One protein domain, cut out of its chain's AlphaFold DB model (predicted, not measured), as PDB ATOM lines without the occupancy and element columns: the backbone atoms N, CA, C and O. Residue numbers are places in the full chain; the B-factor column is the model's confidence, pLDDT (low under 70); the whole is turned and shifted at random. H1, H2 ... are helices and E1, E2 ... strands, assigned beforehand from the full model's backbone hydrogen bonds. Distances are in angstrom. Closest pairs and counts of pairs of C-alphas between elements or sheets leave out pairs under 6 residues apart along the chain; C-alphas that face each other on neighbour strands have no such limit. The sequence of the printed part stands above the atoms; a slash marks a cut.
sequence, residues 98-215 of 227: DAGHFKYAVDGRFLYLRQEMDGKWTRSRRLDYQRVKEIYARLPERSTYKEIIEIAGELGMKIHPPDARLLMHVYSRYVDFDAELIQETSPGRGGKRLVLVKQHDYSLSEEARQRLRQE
ATOM      1  N   ASP A  98      66.940  78.609 238.241       91.31
ATOM      2  CA  ASP A  98      66.596  79.529 239.323       91.31
ATOM      3  C   ASP A  98      67.333  80.860 239.167       91.31
ATOM      4  O   ASP A  98      68.556  80.911 239.032       91.31
ATOM      5  N   ALA A  99      66.567  81.947 239.169       88.06
ATOM      6  CA  ALA A  99      67.070  83.296 239.029       88.06
ATOM      7  C   ALA A  99      66.742  84.191 240.240       88.06
ATOM      8  O   ALA A  99      66.886  85.417 240.149       88.06
ATOM      9  N   GLY A 100      66.381  83.591 241.380       88.44
ATOM     10  CA  GLY A 100      65.974  84.262 242.609       88.44
ATOM     11  C   GLY A 100      64.455  84.373 242.676       88.44
ATOM     12  O   GLY A 100      63.758  83.386 242.852       88.44
ATOM     13  N   HIS A 101      63.921  85.578 242.485       88.62
ATOM     14  CA  HIS A 101      62.472  85.834 242.533       88.62
ATOM     15  C   HIS A 101      61.714  85.365 241.274       88.62
ATOM     16  O   HIS A 101      60.528  85.657 241.109       88.62
ATOM     17  N   PHE A 102      62.392  84.689 240.345       94.25
ATOM     18  CA  PHE A 102      61.787  84.114 239.154       94.25
ATOM     19  C   PHE A 102      62.567  82.873 238.690       94.25
ATOM     20  O   PHE A 102      63.731  82.685 239.045       94.25
ATOM     21  N   LYS A 103      61.919  82.035 237.882       94.62
ATOM     22  CA  LYS A 103      62.479  80.846 237.236       94.62
ATOM     23  C   LYS A 103      62.192  80.885 235.749       94.62
ATOM     24  O   LYS A 103      61.159  81.413 235.326       94.62
ATOM     25  N   TYR A 104      63.080  80.293 234.965       95.31
ATOM     26  CA  TYR A 104      62.861  80.140 233.535       95.31
ATOM     27  C   TYR A 104      63.328  78.781 233.019       95.31
ATOM     28  O   TYR A 104      64.186  78.146 233.624       95.31
ATOM     29  N   ALA A 105      62.744  78.330 231.915       94.94
ATOM     30  CA  ALA A 105      63.115  77.093 231.233       94.94
ATOM     31  C   ALA A 105      62.985  77.276 229.717       94.94
ATOM     32  O   ALA A 105      62.171  78.081 229.261       94.94
ATOM     33  N   VAL A 106      63.773  76.533 228.940       93.75
ATOM     34  CA  VAL A 106      63.735  76.545 227.470       93.75
ATOM     35  C   VAL A 106      63.593  75.106 226.978       93.75
ATOM     36  O   VAL A 106      64.385  74.258 227.374       93.75
ATOM     37  N   ASP A 107      62.606  74.829 226.121       91.94
ATOM     38  CA  ASP A 107      62.345  73.489 225.548       91.94
ATOM     39  C   ASP A 107      62.695  73.392 224.048       91.94
ATOM     40  O   ASP A 107      62.193  72.546 223.311       91.94
ATOM     41  N   GLY A 108      63.541  74.309 223.572       88.69
ATOM     42  CA  GLY A 108      63.923  74.458 222.167       88.69
ATOM     43  C   GLY A 108      62.966  75.341 221.364       88.69
ATOM     44  O   GLY A 108      63.435  76.153 220.565       88.69
ATOM     45  N   ARG A 109      61.650  75.259 221.604       93.12
ATOM     46  CA  ARG A 109      60.648  76.073 220.891       93.12
ATOM     47  C   ARG A 109      60.122  77.235 221.727       93.12
ATOM     48  O   ARG A 109      59.828  78.297 221.181       93.12
ATOM     49  N   PHE A 110      60.013  77.053 223.034       95.56
ATOM     50  CA  PHE A 110      59.417  78.008 223.947       95.56
ATOM     51  C   PHE A 110      60.358  78.375 225.086       95.56
ATOM     52  O   PHE A 110      61.137  77.563 225.581       95.56
ATOM     53  N   LEU A 111      60.232  79.628 225.513       96.06
ATOM     54  CA  LEU A 111      60.739  80.131 226.778       96.06
ATOM     55  C   LEU A 111      59.581  80.170 227.775       96.06
ATOM     56  O   LEU A 111      58.561  80.818 227.529       96.06
ATOM     57  N   TYR A 112      59.767  79.514 228.913       95.62
ATOM     58  CA  TYR A 112      58.841  79.549 230.035       95.62
ATOM     59  C   TYR A 112      59.370  80.483 231.114       95.62
ATOM     60  O   TYR A 112      60.541  80.400 231.474       95.62
ATOM     61  N   LEU A 113      58.506  81.342 231.652       94.94
ATOM     62  CA  LEU A 113      58.812  82.260 232.750       94.94
ATOM     63  C   LEU A 113      57.827  82.033 233.899       94.94
ATOM     64  O   LEU A 113      56.618  81.971 233.675       94.94
ATOM     65  N   ARG A 114      58.330  81.952 235.131       93.44
ATOM     66  CA  ARG A 114      57.528  81.944 236.364       93.44
ATOM     67  C   ARG A 114      58.112  82.938 237.345       93.44
ATOM     68  O   ARG A 114      59.323  82.979 237.515       93.44
ATOM     69  N   GLN A 115      57.265  83.699 238.017       92.25
ATOM     70  CA  GLN A 115      57.681  84.630 239.061       92.25
ATOM     71  C   GLN A 115      57.188  84.123 240.414       92.25
ATOM     72  O   GLN A 115      56.111  83.536 240.498       92.25
ATOM     73  N   GLU A 116      57.964  84.335 241.468       92.31
ATOM     74  CA  GLU A 116      57.501  84.097 242.828       92.31
ATOM     75  C   GLU A 116      56.768  85.340 243.348       92.31
ATOM     76  O   GLU A 116      57.283  86.458 243.294       92.31
ATOM     77  N   MET A 117      55.547  85.145 243.838       88.31
ATOM     78  CA  MET A 117      54.723  86.166 244.479       88.31
ATOM     79  C   MET A 117      54.155  85.586 245.773       88.31
ATOM     80  O   MET A 117      53.504  84.544 245.752       88.31
ATOM     81  N   ASP A 118      54.429  86.238 246.904       90.50
ATOM     82  CA  ASP A 118      53.949  85.833 248.234       90.50
ATOM     83  C   ASP A 118      54.256  84.362 248.588       90.50
ATOM     84  O   ASP A 118      53.425  83.638 249.141       90.50
ATOM     85  N   GLY A 119      55.458  83.896 248.223       88.75
ATOM     86  CA  GLY A 119      55.905  82.517 248.450       88.75
ATOM     87  C   GLY A 119      55.240  81.477 247.541       88.75
ATOM     88  O   GLY A 119      55.321  80.276 247.807       88.75
ATOM     89  N   LYS A 120      54.535  81.914 246.490       89.56
ATOM     90  CA  LYS A 120      53.875  81.049 245.506       89.56
ATOM     91  C   LYS A 120      54.348  81.372 244.096       89.56
ATOM     92  O   LYS A 120      54.501  82.531 243.720       89.56
ATOM     93  N   TRP A 121      54.536  80.336 243.285       87.75
ATOM     94  CA  TRP A 121      54.876  80.498 241.875       87.75
ATOM     95  C   TRP A 121      53.643  80.886 241.062       87.75
ATOM     96  O   TRP A 121      52.591  80.253 241.168       87.75
ATOM     97  N   THR A 122      53.778  81.918 240.234       87.44
ATOM     98  CA  THR A 122      52.754  82.304 239.264       87.44
ATOM     99  C   THR A 122      52.646  81.277 238.135       87.44
ATOM    100  O   THR A 122      53.547  80.464 237.909       87.44
ATOM    101  N   ARG A 123      51.525  81.316 237.402       85.19
ATOM    102  CA  ARG A 123      51.333  80.498 236.196       85.19
ATOM    103  C   ARG A 123      52.450  80.784 235.189       85.19
ATOM    104  O   ARG A 123      52.744  81.950 234.925       85.19
ATOM    105  N   SER A 124      53.002  79.724 234.590       84.94
ATOM    106  CA  SER A 124      53.999  79.825 233.521       84.94
ATOM    107  C   SER A 124      53.499  80.740 232.404       84.94
ATOM    108  O   SER A 124      52.439  80.500 231.821       84.94
ATOM    109  N   ARG A 125      54.276  81.764 232.065       91.19
ATOM    110  CA  ARG A 125      54.157  82.447 230.776       91.19
ATOM    111  C   ARG A 125      54.985  81.683 229.760       91.19
ATOM    112  O   ARG A 125      56.120  81.328 230.053       91.19
ATOM    113  N   ARG A 126      54.410  81.433 228.587       94.88
ATOM    114  CA  ARG A 126      55.045  80.720 227.477       94.88
ATOM    115  C   ARG A 126      55.234  81.697 226.326       94.88
ATOM    116  O   ARG A 126      54.260  82.274 225.851       94.88
ATOM    117  N   LEU A 127      56.477  81.887 225.904       95.25
ATOM    118  CA  LEU A 127      56.862  82.779 224.812       95.25
ATOM    119  C   LEU A 127      57.534  81.967 223.708       95.25
ATOM    120  O   LEU A 127      58.270  81.029 224.000       95.25
ATOM    121  N   ASP A 128      57.296  82.325 222.447       96.19
ATOM    122  CA  ASP A 128      58.023  81.735 221.321       96.19
ATOM    123  C   ASP A 128      59.507  82.115 221.409       96.19
ATOM    124  O   ASP A 128      59.862  83.297 221.430       96.19
ATOM    125  N   TYR A 129      60.377  81.110 221.509       96.12
ATOM    126  CA  TYR A 129      61.789  81.333 221.799       96.12
ATOM    127  C   TYR A 129      62.526  81.983 220.624       96.12
ATOM    128  O   TYR A 129      63.401  82.829 220.832       96.12
ATOM    129  N   GLN A 130      62.139  81.653 219.390       96.31
ATOM    130  CA  GLN A 130      62.739  82.239 218.197       96.31
ATOM    131  C   GLN A 130      62.431  83.733 218.117       96.31
ATOM    132  O   GLN A 130      63.335  84.540 217.899       96.31
ATOM    133  N   ARG A 131      61.190  84.130 218.402       97.25
ATOM    134  CA  ARG A 131      60.844  85.553 218.467       97.25
ATOM    135  C   ARG A 131      61.555  86.281 219.610       97.25
ATOM    136  O   ARG A 131      61.971  87.422 219.437       97.25
ATOM    137  N   VAL A 132      61.768  85.631 220.756       97.69
ATOM    138  CA  VAL A 132      62.573  86.201 221.855       97.69
ATOM    139  C   VAL A 132      64.022  86.472 221.417       97.69
ATOM    140  O   VAL A 132      64.584  87.501 221.809       97.69
ATOM    141  N   LYS A 133      64.611  85.612 220.573       97.06
ATOM    142  CA  LYS A 133      65.924  85.859 219.945       97.06
ATOM    143  C   LYS A 133      65.892  87.025 218.963       97.06
ATOM    144  O   LYS A 133      66.813  87.838 218.963       97.06
ATOM    145  N   GLU A 134      64.839  87.136 218.159       97.31
ATOM    146  CA  GLU A 134      64.669  88.255 217.224       97.31
ATOM    147  C   GLU A 134      64.551  89.601 217.947       97.31
ATOM    148  O   GLU A 134      65.174  90.572 217.513       97.31
ATOM    149  N   ILE A 135      63.837  89.648 219.080       97.94
ATOM    150  CA  ILE A 135      63.795  90.834 219.945       97.94
ATOM    151  C   ILE A 135      65.222  91.210 220.358       97.94
ATOM    152  O   ILE A 135      65.664  92.329 220.107       97.94
ATOM    153  N   TYR A 136      65.975  90.261 220.922       97.56
ATOM    154  CA  TYR A 136      67.346  90.496 221.383       97.56
ATOM    155  C   TYR A 136      68.290  90.986 220.273       97.56
ATOM    156  O   TYR A 136      69.109  91.891 220.475       97.56
ATOM    157  N   ALA A 137      68.169  90.409 219.078       96.50
ATOM    158  CA  ALA A 137      68.974  90.792 217.928       96.50
ATOM    159  C   ALA A 137      68.761  92.267 217.548       96.50
ATOM    160  O   ALA A 137      69.736  92.961 217.257       96.50
ATOM    161  N   ARG A 138      67.513  92.752 217.621       97.38
ATOM    162  CA  ARG A 138      67.129  94.134 217.288       97.38
ATOM    163  C   ARG A 138      67.377  95.145 218.406       97.38
ATOM    164  O   ARG A 138      67.372  96.340 218.128       97.38
ATOM    165  N   LEU A 139      67.601  94.695 219.644       97.25
ATOM    166  CA  LEU A 139      67.884  95.607 220.751       97.25
ATOM    167  C   LEU A 139      69.148  96.443 220.470       97.25
ATOM    168  O   LEU A 139      70.165  95.873 220.038       97.25
ATOM    169  N   PRO A 140      69.117  97.763 220.752       96.56
ATOM    170  CA  PRO A 140      70.319  98.583 220.739       96.56
ATOM    171  C   PRO A 140      71.322  98.089 221.786       96.56
ATOM    172  O   PRO A 140      70.982  97.335 222.701       96.56
ATOM    173  N   GLU A 141      72.571  98.544 221.666       95.94
ATOM    174  CA  GLU A 141      73.663  98.165 222.573       95.94
ATOM    175  C   GLU A 141      73.285  98.363 224.046       95.94
ATOM    176  O   GLU A 141      73.613  97.539 224.890       95.94
ATOM    177  N   ARG A 142      72.530  99.425 224.347       96.56
ATOM    178  CA  ARG A 142      72.015  99.726 225.682       96.56
ATOM    179  C   ARG A 142      70.503  99.829 225.619       96.56
ATOM    180  O   ARG A 142      69.980 100.684 224.912       96.56
ATOM    181  N   SER A 143      69.819  98.980 226.372       97.50
ATOM    182  CA  SER A 143      68.366  98.830 226.308       97.50
ATOM    183  C   SER A 143      67.740  98.771 227.695       97.50
ATOM    184  O   SER A 143      68.331  98.265 228.645       97.50
ATOM    185  N   THR A 144      66.511  99.247 227.828       97.50
ATOM    186  CA  THR A 144      65.667  99.050 229.009       97.50
ATOM    187  C   THR A 144      64.491  98.134 228.662       97.50
ATOM    188  O   THR A 144      64.339  97.665 227.535       97.50
ATOM    189  N   TYR A 145      63.620  97.876 229.638       97.00
ATOM    190  CA  TYR A 145      62.394  97.115 229.394       97.00
ATOM    191  C   TYR A 145      61.464  97.793 228.370       97.00
ATOM    192  O   TYR A 145      60.621  97.115 227.793       97.00
ATOM    193  N   LYS A 146      61.593  99.112 228.145       97.31
ATOM    194  CA  LYS A 146      60.766  99.850 227.181       97.31
ATOM    195  C   LYS A 146      61.088  99.441 225.747       97.31
ATOM    196  O   LYS A 146      60.171  99.091 225.015       97.31
ATOM    197  N   GLU A 147      62.372  99.397 225.397       98.38
ATOM    198  CA  GLU A 147      62.838  98.991 224.068       98.38
ATOM    199  C   GLU A 147      62.458  97.529 223.772       98.38
ATOM    200  O   GLU A 147      62.079  97.198 222.655       98.38
ATOM    201  N   ILE A 148      62.468  96.654 224.788       98.06
ATOM    202  CA  ILE A 148      61.985  95.269 224.651       98.06
ATOM    203  C   ILE A 148      60.498  95.232 224.281       98.06
ATOM    204  O   ILE A 148      60.115  94.480 223.389       98.06
ATOM    205  N   ILE A 149      59.654  96.019 224.959       98.25
ATOM    206  CA  ILE A 149      58.206  96.062 224.690       98.25
ATOM    207  C   ILE A 149      57.932  96.622 223.294       98.25
ATOM    208  O   ILE A 149      57.089  96.082 222.582       98.25
ATOM    209  N   GLU A 150      58.633  97.687 222.911       98.00
ATOM    210  CA  GLU A 150      58.498  98.325 221.602       98.00
ATOM    211  C   GLU A 150      58.824  97.343 220.471       98.00
ATOM    212  O   GLU A 150      57.959  97.050 219.644       98.00
ATOM    213  N   ILE A 151      60.012  96.731 220.505       98.25
ATOM    214  CA  ILE A 151      60.453  95.755 219.497       98.25
ATOM    215  C   ILE A 151      59.551  94.515 219.490       98.25
ATOM    216  O   ILE A 151      59.241  93.970 218.429       98.25
ATOM    217  N   ALA A 152      59.096  94.054 220.656       97.62
ATOM    218  CA  ALA A 152      58.134  92.960 220.724       97.62
ATOM    219  C   ALA A 152      56.818  93.324 220.020       97.62
ATOM    220  O   ALA A 152      56.287  92.510 219.264       97.62
ATOM    221  N   GLY A 153      56.329  94.552 220.215       97.38
ATOM    222  CA  GLY A 153      55.146  95.079 219.540       97.38
ATOM    223  C   GLY A 153      55.298  95.094 218.018       97.38
ATOM    224  O   GLY A 153      54.394  94.642 217.316       97.38
ATOM    225  N   GLU A 154      56.459  95.515 217.507       97.00
ATOM    226  CA  GLU A 154      56.780  95.468 216.071       97.00
ATOM    227  C   GLU A 154      56.762  94.042 215.497       97.00
ATOM    228  O   GLU A 154      56.381  93.833 214.346       97.00
ATOM    229  N   LEU A 155      57.146  93.047 216.302       95.00
ATOM    230  CA  LEU A 155      57.128  91.623 215.945       95.00
ATOM    231  C   LEU A 155      55.760  90.953 216.182       95.00
ATOM    232  O   LEU A 155      55.631  89.728 216.080       95.00
ATOM    233  N   GLY A 156      54.727  91.730 216.521       95.44
ATOM    234  CA  GLY A 156      53.386  91.216 216.795       95.44
ATOM    235  C   GLY A 156      53.311  90.371 218.069       95.44
ATOM    236  O   GLY A 156      52.496  89.452 218.156       95.44
ATOM    237  N   MET A 157      54.178  90.636 219.048       95.19
ATOM    238  CA  MET A 157      54.144  90.035 220.378       95.19
ATOM    239  C   MET A 157      53.700  91.056 221.419       95.19
ATOM    240  O   MET A 157      54.275  92.131 221.560       95.19
ATOM    241  N   LYS A 158      52.704  90.685 222.221       94.75
ATOM    242  CA  LYS A 158      52.274  91.494 223.360       94.75
ATOM    243  C   LYS A 158      53.051  91.074 224.605       94.75
ATOM    244  O   LYS A 158      52.829  89.985 225.126       94.75
ATOM    245  N   ILE A 159      53.948  91.938 225.076       95.00
ATOM    246  CA  ILE A 159      54.754  91.717 226.286       95.00
ATOM    247  C   ILE A 159      54.431  92.807 227.307       95.00
ATOM    248  O   ILE A 159      54.433  93.994 226.985       95.00
ATOM    249  N   HIS A 160      54.148  92.409 228.547       94.56
ATOM    250  CA  HIS A 160      53.876  93.349 229.631       94.56
ATOM    251  C   HIS A 160      55.169  93.783 230.344       94.56
ATOM    252  O   HIS A 160      56.161  93.051 230.326       94.56
ATOM    253  N   PRO A 161      55.186  94.942 231.033       94.75
ATOM    254  CA  PRO A 161      56.380  95.423 231.732       94.75
ATOM    255  C   PRO A 161      57.033  94.440 232.718       94.75
ATOM    256  O   PRO A 161      58.264  94.404 232.750       94.75
ATOM    257  N   PRO A 162      56.291  93.633 233.505       93.00
ATOM    258  CA  PRO A 162      56.900  92.598 234.338       93.00
ATOM    259  C   PRO A 162      57.651  91.555 233.504       93.00
ATOM    260  O   PRO A 162      58.823  91.300 233.766       93.00
ATOM    261  N   ASP A 163      57.022  91.039 232.445       94.50
ATOM    262  CA  ASP A 163      57.610  90.031 231.559       94.50
ATOM    263  C   ASP A 163      58.854  90.574 230.841       94.50
ATOM    264  O   ASP A 163      59.872  89.893 230.758       94.50
ATOM    265  N   ALA A 164      58.822  91.833 230.392       96.88
ATOM    266  CA  ALA A 164      59.975  92.483 229.770       96.88
ATOM    267  C   ALA A 164      61.170  92.596 230.732       96.88
ATOM    268  O   ALA A 164      62.311  92.388 230.325       96.88
ATOM    269  N   ARG A 165      60.932  92.872 232.022       95.00
ATOM    270  CA  ARG A 165      61.998  92.872 233.043       95.00
ATOM    271  C   ARG A 165      62.551  91.470 233.282       95.00
ATOM    272  O   ARG A 165      63.762  91.323 233.407       95.00
ATOM    273  N   LEU A 166      61.697  90.445 233.296       95.38
ATOM    274  CA  LEU A 166      62.147  89.052 233.372       95.38
ATOM    275  C   LEU A 166      63.004  88.679 232.155       95.38
ATOM    276  O   LEU A 166      64.061  88.074 232.317       95.38
ATOM    277  N   LEU A 167      62.618  89.117 230.952       97.06
ATOM    278  CA  LEU A 167      63.416  88.920 229.742       97.06
ATOM    279  C   LEU A 167      64.796  89.575 229.838       97.06
ATOM    280  O   LEU A 167      65.769  88.948 229.438       97.06
ATOM    281  N   MET A 168      64.930  90.766 230.436       97.12
ATOM    282  CA  MET A 168      66.256  91.361 230.686       97.12
ATOM    283  C   MET A 168      67.148  90.448 231.544       97.12
ATOM    284  O   MET A 168      68.350  90.325 231.301       97.12
ATOM    285  N   HIS A 169      66.575  89.778 232.544       95.25
ATOM    286  CA  HIS A 169      67.322  88.813 233.344       95.25
ATOM    287  C   HIS A 169      67.663  87.537 232.559       95.25
ATOM    288  O   HIS A 169      68.758  87.011 232.724       95.25
ATOM    289  N   VAL A 170      66.772  87.060 231.684       96.12
ATOM    290  CA  VAL A 170      67.069  85.926 230.789       96.12
ATOM    291  C   VAL A 170      68.199  86.282 229.823       96.12
ATOM    292  O   VAL A 170      69.161  85.526 229.709       96.12
ATOM    293  N   TYR A 171      68.141  87.460 229.198       96.44
ATOM    294  CA  TYR A 171      69.160  87.941 228.265       96.44
ATOM    295  C   TYR A 171      70.542  88.119 228.900       96.44
ATOM    296  O   TYR A 171      71.542  88.054 228.195       96.44
ATOM    297  N   SER A 172      70.610  88.327 230.216       94.56
ATOM    298  CA  SER A 172      71.884  88.481 230.927       94.56
ATOM    299  C   SER A 172      72.456  87.194 231.519       94.56
ATOM    300  O   SER A 172      73.554  87.212 232.067       94.56
ATOM    301  N   ARG A 173      71.716  86.081 231.471       91.31
ATOM    302  CA  ARG A 173      72.104  84.832 232.154       91.31
ATOM    303  C   ARG A 173      72.096  83.606 231.261       91.31
ATOM    304  O   ARG A 173      72.831  82.662 231.529       91.31
ATOM    305  N   TYR A 174      71.242  83.572 230.244       90.94
ATOM    306  CA  TYR A 174      71.113  82.399 229.393       90.94
ATOM    307  C   TYR A 174      72.142  82.412 228.260       90.94
ATOM    308  O   TYR A 174      72.377  83.441 227.636       90.94
ATOM    309  N   VAL A 175      72.738  81.246 227.988       87.31
ATOM    310  CA  VAL A 175      73.935  81.078 227.138       87.31
ATOM    311  C   VAL A 175      73.785  81.602 225.707       87.31
ATOM    312  O   VAL A 175      74.776  82.005 225.105       87.31
ATOM    313  N   ASP A 176      72.566  81.622 225.170       88.69
ATOM    314  CA  ASP A 176      72.282  82.115 223.816       88.69
ATOM    315  C   ASP A 176      72.263  83.649 223.711       88.69
ATOM    316  O   ASP A 176      72.162  84.181 222.604       88.69
ATOM    317  N   PHE A 177      72.341  84.363 224.835       92.56
ATOM    318  CA  PHE A 177      72.321  85.820 224.886       92.56
ATOM    319  C   PHE A 177      73.603  86.346 225.520       92.56
ATOM    320  O   PHE A 177      74.156  85.746 226.443       92.56
ATOM    321  N   ASP A 178      74.074  87.474 225.002       91.06
ATOM    322  CA  ASP A 178      75.352  88.072 225.379       91.06
ATOM    323  C   ASP A 178      75.179  89.488 225.900       91.06
ATOM    324  O   ASP A 178      75.593  90.471 225.280       91.06
ATOM    325  N   ALA A 179      74.477  89.592 227.020       94.06
ATOM    326  CA  ALA A 179      74.251  90.865 227.662       94.06
ATOM    327  C   ALA A 179      74.623  90.838 229.137       94.06
ATOM    328  O   ALA A 179      74.614  89.809 229.805       94.06
ATOM    329  N   GLU A 180      74.903  92.018 229.661       94.94
ATOM    330  CA  GLU A 180      75.066  92.272 231.077       94.94
ATOM    331  C   GLU A 180      73.899  93.128 231.563       94.94
ATOM    332  O   GLU A 180      73.466  94.067 230.891       94.94
ATOM    333  N   LEU A 181      73.369  92.802 232.740       95.19
ATOM    334  CA  LEU A 181      72.323  93.594 233.370       95.19
ATOM    335  C   LEU A 181      72.939  94.487 234.440       95.19
ATOM    336  O   LEU A 181      73.298  94.018 235.520       95.19
ATOM    337  N   ILE A 182      73.014  95.783 234.153       95.81
ATOM    338  CA  ILE A 182      73.555  96.786 235.068       95.81
ATOM    339  C   ILE A 182      72.432  97.597 235.713       95.81
ATOM    340  O   ILE A 182      71.341  97.769 235.160       95.81
ATOM    341  N   GLN A 183      72.710  98.123 236.903       94.94
ATOM    342  CA  GLN A 183      71.814  99.033 237.599       94.94
ATOM    343  C   GLN A 183      72.396 100.447 237.568       94.94
ATOM    344  O   GLN A 183      73.448 100.702 238.148       94.94
ATOM    345  N   GLU A 184      71.699 101.371 236.914       92.81
ATOM    346  CA  GLU A 184      72.139 102.758 236.757       92.81
ATOM    347  C   GLU A 184      71.245 103.728 237.516       92.81
ATOM    348  O   GLU A 184      70.040 103.513 237.648       92.81
ATOM    349  N   THR A 185      71.811 104.845 237.962       90.62
ATOM    350  CA  THR A 185      71.018 105.971 238.458       90.62
ATOM    351  C   THR A 185      70.360 106.669 237.275       90.62
ATOM    352  O   THR A 185      71.035 107.100 236.341       90.62
ATOM    353  N   SER A 186      69.035 106.787 237.299       81.94
ATOM    354  CA  SER A 186      68.301 107.484 236.249       81.94
ATOM    355  C   SER A 186      68.667 108.972 236.257       81.94
ATOM    356  O   SER A 186      68.541 109.614 237.310       81.94
ATOM    357  N   PRO A 187      69.070 109.555 235.112       72.38
ATOM    358  CA  PRO A 187      69.318 110.987 235.030       72.38
ATOM    359  C   PRO A 187      68.026 111.739 235.384       72.38
ATOM    360  O   PRO A 187      66.974 111.485 234.803       72.38
ATOM    361  N   GLY A 188      68.093 112.605 236.398       73.38
ATOM    362  CA  GLY A 188      66.994 113.488 236.809       73.38
ATOM    363  C   GLY A 188      66.080 113.005 237.945       73.38
ATOM    364  O   GLY A 188      65.360 113.833 238.488       73.38
ATOM    365  N   ARG A 189      66.108 111.724 238.353       60.03
ATOM    366  CA  ARG A 189      65.159 111.196 239.369       60.03
ATOM    367  C   ARG A 189      65.791 110.496 240.572       60.03
ATOM    368  O   ARG A 189      65.078 110.089 241.477       60.03
ATOM    369  N   GLY A 190      67.110 110.298 240.601       76.31
ATOM    370  CA  GLY A 190      67.798 109.610 241.710       76.31
ATOM    371  C   GLY A 190      67.422 108.128 241.905       76.31
ATOM    372  O   GLY A 190      68.103 107.415 242.638       76.31
ATOM    373  N   GLY A 191      66.378 107.637 241.229       83.44
ATOM    374  CA  GLY A 191      65.959 106.242 241.228       83.44
ATOM    375  C   GLY A 191      66.903 105.349 240.429       83.44
ATOM    376  O   GLY A 191      67.510 105.767 239.441       83.44
ATOM    377  N   LYS A 192      67.008 104.089 240.854       88.25
ATOM    378  CA  LYS A 192      67.777 103.069 240.145       88.25
ATOM    379  C   LYS A 192      66.940 102.468 239.015       88.25
ATOM    380  O   LYS A 192      65.794 102.085 239.235       88.25
ATOM    381  N   ARG A 193      67.520 102.330 237.826       92.19
ATOM    382  CA  ARG A 193      66.922 101.646 236.672       92.19
ATOM    383  C   ARG A 193      67.797 100.479 236.234       92.19
ATOM    384  O   ARG A 193      69.016 100.539 236.364       92.19
ATOM    385  N   LEU A 194      67.169  99.433 235.711       94.69
ATOM    386  CA  LEU A 194      67.873  98.323 235.074       94.69
ATOM    387  C   LEU A 194      68.144  98.678 233.612       94.69
ATOM    388  O   LEU A 194      67.241  99.148 232.915       94.69
ATOM    389  N   VAL A 195      69.375  98.450 233.169       96.75
ATOM    390  CA  VAL A 195      69.817  98.637 231.787       96.75
ATOM    391  C   VAL A 195      70.520  97.361 231.347       96.75
ATOM    392  O   VAL A 195      71.397  96.856 232.039       96.75
ATOM    393  N   LEU A 196      70.097  96.826 230.211       96.69
ATOM    394  CA  LEU A 196      70.712  95.696 229.541       96.69
ATOM    395  C   LEU A 196      71.770  96.233 228.572       96.69
ATOM    396  O   LEU A 196      71.449  97.078 227.736       96.69
ATOM    397  N   VAL A 197      73.009  95.766 228.691       96.38
ATOM    398  CA  VAL A 197      74.135  96.163 227.837       96.38
ATOM    399  C   VAL A 197      74.603  94.952 227.045       96.38
ATOM    400  O   VAL A 197      75.034  93.969 227.640       96.38
ATOM    401  N   LYS A 198      74.508  95.001 225.716       94.38
ATOM    402  CA  LYS A 198      75.025  93.951 224.830       94.38
ATOM    403  C   LYS A 198      76.548  94.016 224.840       94.38
ATOM    404  O   LYS A 198      77.123  95.075 224.606       94.38
ATOM    405  N   GLN A 199      77.195  92.893 225.119       86.12
ATOM    406  CA  GLN A 199      78.649  92.798 225.078       86.12
ATOM    407  C   GLN A 199      79.079  92.627 223.614       86.12
ATOM    408  O   GLN A 199      78.594  91.735 222.918       86.12
ATOM    409  N   HIS A 200      79.946  93.515 223.121       65.44
ATOM    410  CA  HIS A 200      80.481  93.451 221.753       65.44
ATOM    411  C   HIS A 200      81.831  92.721 221.668       65.44
ATOM    412  O   HIS A 200      82.232  92.317 220.576       65.44
ATOM    413  N   ASP A 201      82.512  92.510 222.798       55.88
ATOM    414  CA  ASP A 201      83.802  91.825 222.842       55.88
ATOM    415  C   ASP A 201      83.621  90.310 223.018       55.88
ATOM    416  O   ASP A 201      83.631  89.754 224.115       55.88
ATOM    417  N   TYR A 202      83.510  89.631 221.876       51.72
ATOM    418  CA  TYR A 202      83.404  88.174 221.732       51.72
ATOM    419  C   TYR A 202      84.567  87.372 222.352       51.72
ATOM    420  O   TYR A 202      84.462  86.156 222.486       51.72
ATOM    421  N   SER A 203      85.695  87.993 222.714       47.09
ATOM    422  CA  SER A 203      86.964  87.270 222.914       47.09
ATOM    423  C   SER A 203      87.010  86.374 224.158       47.09
ATOM    424  O   SER A 203      87.602  85.301 224.105       47.09
ATOM    425  N   LEU A 204      86.364  86.765 225.260       48.88
ATOM    426  CA  LEU A 204      86.335  85.967 226.496       48.88
ATOM    427  C   LEU A 204      85.071  85.099 226.608       48.88
ATOM    428  O   LEU A 204      85.090  84.053 227.256       48.88
ATOM    429  N   SER A 205      83.991  85.516 225.946       55.66
ATOM    430  CA  SER A 205      82.679  84.863 225.968       55.66
ATOM    431  C   SER A 205      82.606  83.678 224.997       55.66
ATOM    432  O   SER A 205      82.114  82.618 225.373       55.66
ATOM    433  N   GLU A 206      83.168  83.785 223.786       54.62
ATOM    434  CA  GLU A 206      83.136  82.696 222.794       54.62
ATOM    435  C   GLU A 206      84.006  81.502 223.186       54.62
ATOM    436  O   GLU A 206      83.557  80.373 223.033       54.62
ATOM    437  N   GLU A 207      85.207  81.703 223.745       52.97
ATOM    438  CA  GLU A 207      86.016  80.574 224.232       52.97
ATOM    439  C   GLU A 207      85.338  79.868 225.410       52.97
ATOM    440  O   GLU A 207      85.308  78.639 225.459       52.97
ATOM    441  N   ALA A 208      84.760  80.623 226.350       58.09
ATOM    442  CA  ALA A 208      84.028  80.050 227.475       58.09
ATOM    443  C   ALA A 208      82.753  79.325 227.009       58.09
ATOM    444  O   ALA A 208      82.469  78.221 227.473       58.09
ATOM    445  N   ARG A 209      82.014  79.891 226.045       61.56
ATOM    446  CA  ARG A 209      80.828  79.267 225.439       61.56
ATOM    447  C   ARG A 209      81.175  78.055 224.587       61.56
ATOM    448  O   ARG A 209      80.445  77.075 224.650       61.56
ATOM    449  N   GLN A 210      82.256  78.088 223.810       63.25
ATOM    450  CA  GLN A 210      82.727  76.928 223.054       63.25
ATOM    451  C   GLN A 210      83.167  75.820 223.994       63.25
ATOM    452  O   GLN A 210      82.789  74.681 223.758       63.25
ATOM    453  N   ARG A 211      83.883  76.130 225.081       59.84
ATOM    454  CA  ARG A 211      84.250  75.126 226.088       59.84
ATOM    455  C   ARG A 211      83.020  74.549 226.781       59.84
ATOM    456  O   ARG A 211      82.922  73.338 226.865       59.84
ATOM    457  N   LEU A 212      82.042  75.370 227.166       63.47
ATOM    458  CA  LEU A 212      80.785  74.885 227.755       63.47
ATOM    459  C   LEU A 212      79.952  74.056 226.766       63.47
ATOM    460  O   LEU A 212      79.394  73.031 227.142       63.47
ATOM    461  N   ARG A 213      79.879  74.459 225.490       68.25
ATOM    462  CA  ARG A 213      79.199  73.687 224.437       68.25
ATOM    463  C   ARG A 213      79.920  72.372 224.147       68.25
ATOM    464  O   ARG A 213      79.255  71.353 224.038       68.25
ATOM    465  N   GLN A 214      81.251  72.382 224.086       61.81
ATOM    466  CA  GLN A 214      82.072  71.179 223.925       61.81
ATOM    467  C   GLN A 214      81.974  70.258 225.142       61.81
ATOM    468  O   GLN A 214      81.909  69.050 224.969       61.81
ATOM    469  N   GLU A 215      81.923  70.789 226.364       54.91
ATOM    470  CA  GLU A 215      81.697  69.985 227.569       54.91
ATOM    471  C   GLU A 215      80.326  69.304 227.521       54.91
ATOM    472  O   GLU A 215      80.240  68.105 227.762       54.91
TER     473      GLU A 215
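This is residues 98 to 215 of the 227 residues of an uncharacterized protein of Archaeoglobus veneficus (strain DSM 11195 / SNP6) (UniProt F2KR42). One short helix, H3, lies in the middle between two small sheets, the three-stranded sheet E1 E2 E3 on one side of it and the two-stranded hairpin E4 E5 on the other. H1 and H2 complete the body, H2 packing on both H1 and H3, while the last helix, H4, lies off to one side and touches no helix. The printed part has 118 residues, with four named helices and five named strands in the order E1 E2 E3 H1 H2 H3 E4 E5 H4. Both sheets are antiparallel, and the class is mixed, helices and strands. The whole is compact, with a radius of gyration of the C-alphas of 14.9 A and spans of 40 by 36 by 31 A.

E1, residues 102 to 106, E2, residues 110 to 117, and E3, residues 125 to 128, form a meander, each strand the antiparallel neighbour of the one before. N 103 and O 114 of E1 and E2 are 2.8 A apart, and N 111 and O 127 of E2 and E3 are 2.8 A apart, both within hydrogen-bond range. H1, residues 129 to 138, and H3, residues 161 to 171, are on one face of this sheet, in two layers, helices on one face of a sheet. The height of H3 over the sheet is 9.3 A; on the local plane it runs across the strands, only just, at 62 degrees to E2. H2, residues 145 to 154, touches H1, with the C-alphas of Ile 135 and Ile 151 closest at 6.0 A, about perpendicular, only just, at 71 degrees. H2 touches H3 as well, closest at the C-alphas of Tyr 145 and Ala 164, 5.2 A, about perpendicular at 82 degrees. E4, residues 179 to 185, and E5, residues 192 to 198, form an antiparallel hairpin, with N 180 and O 197 at 2.8 A. The closest C-alphas of H3 and E5 are those of Met 168 and Leu 196, 6.3 A apart. H4, residues 202 to 215, is apart from H3 and E4, among others. In H1, H2 and H3 every O i to N i+4 pair is within hydrogen-bond range; in H4 8 of 10 are.

E1 begins at C-alpha 102 (61.787, 84.114, 239.154). E2 is 22.6 A long from first to last C-alpha, E4 18.8 A and E5 19.2 A. H3 measures 15.2 A. H4 measures 19.2 A and ends at C-alpha 215 (81.697, 69.985, 227.569).

The two C-alphas farthest apart are those of Gly 188 and Glu 215, 46.8 A. The printed part has no cut and no long link. The mean pLDDT of the printed part is 88.2; residue 189 and residues 200 to 215 are under 70.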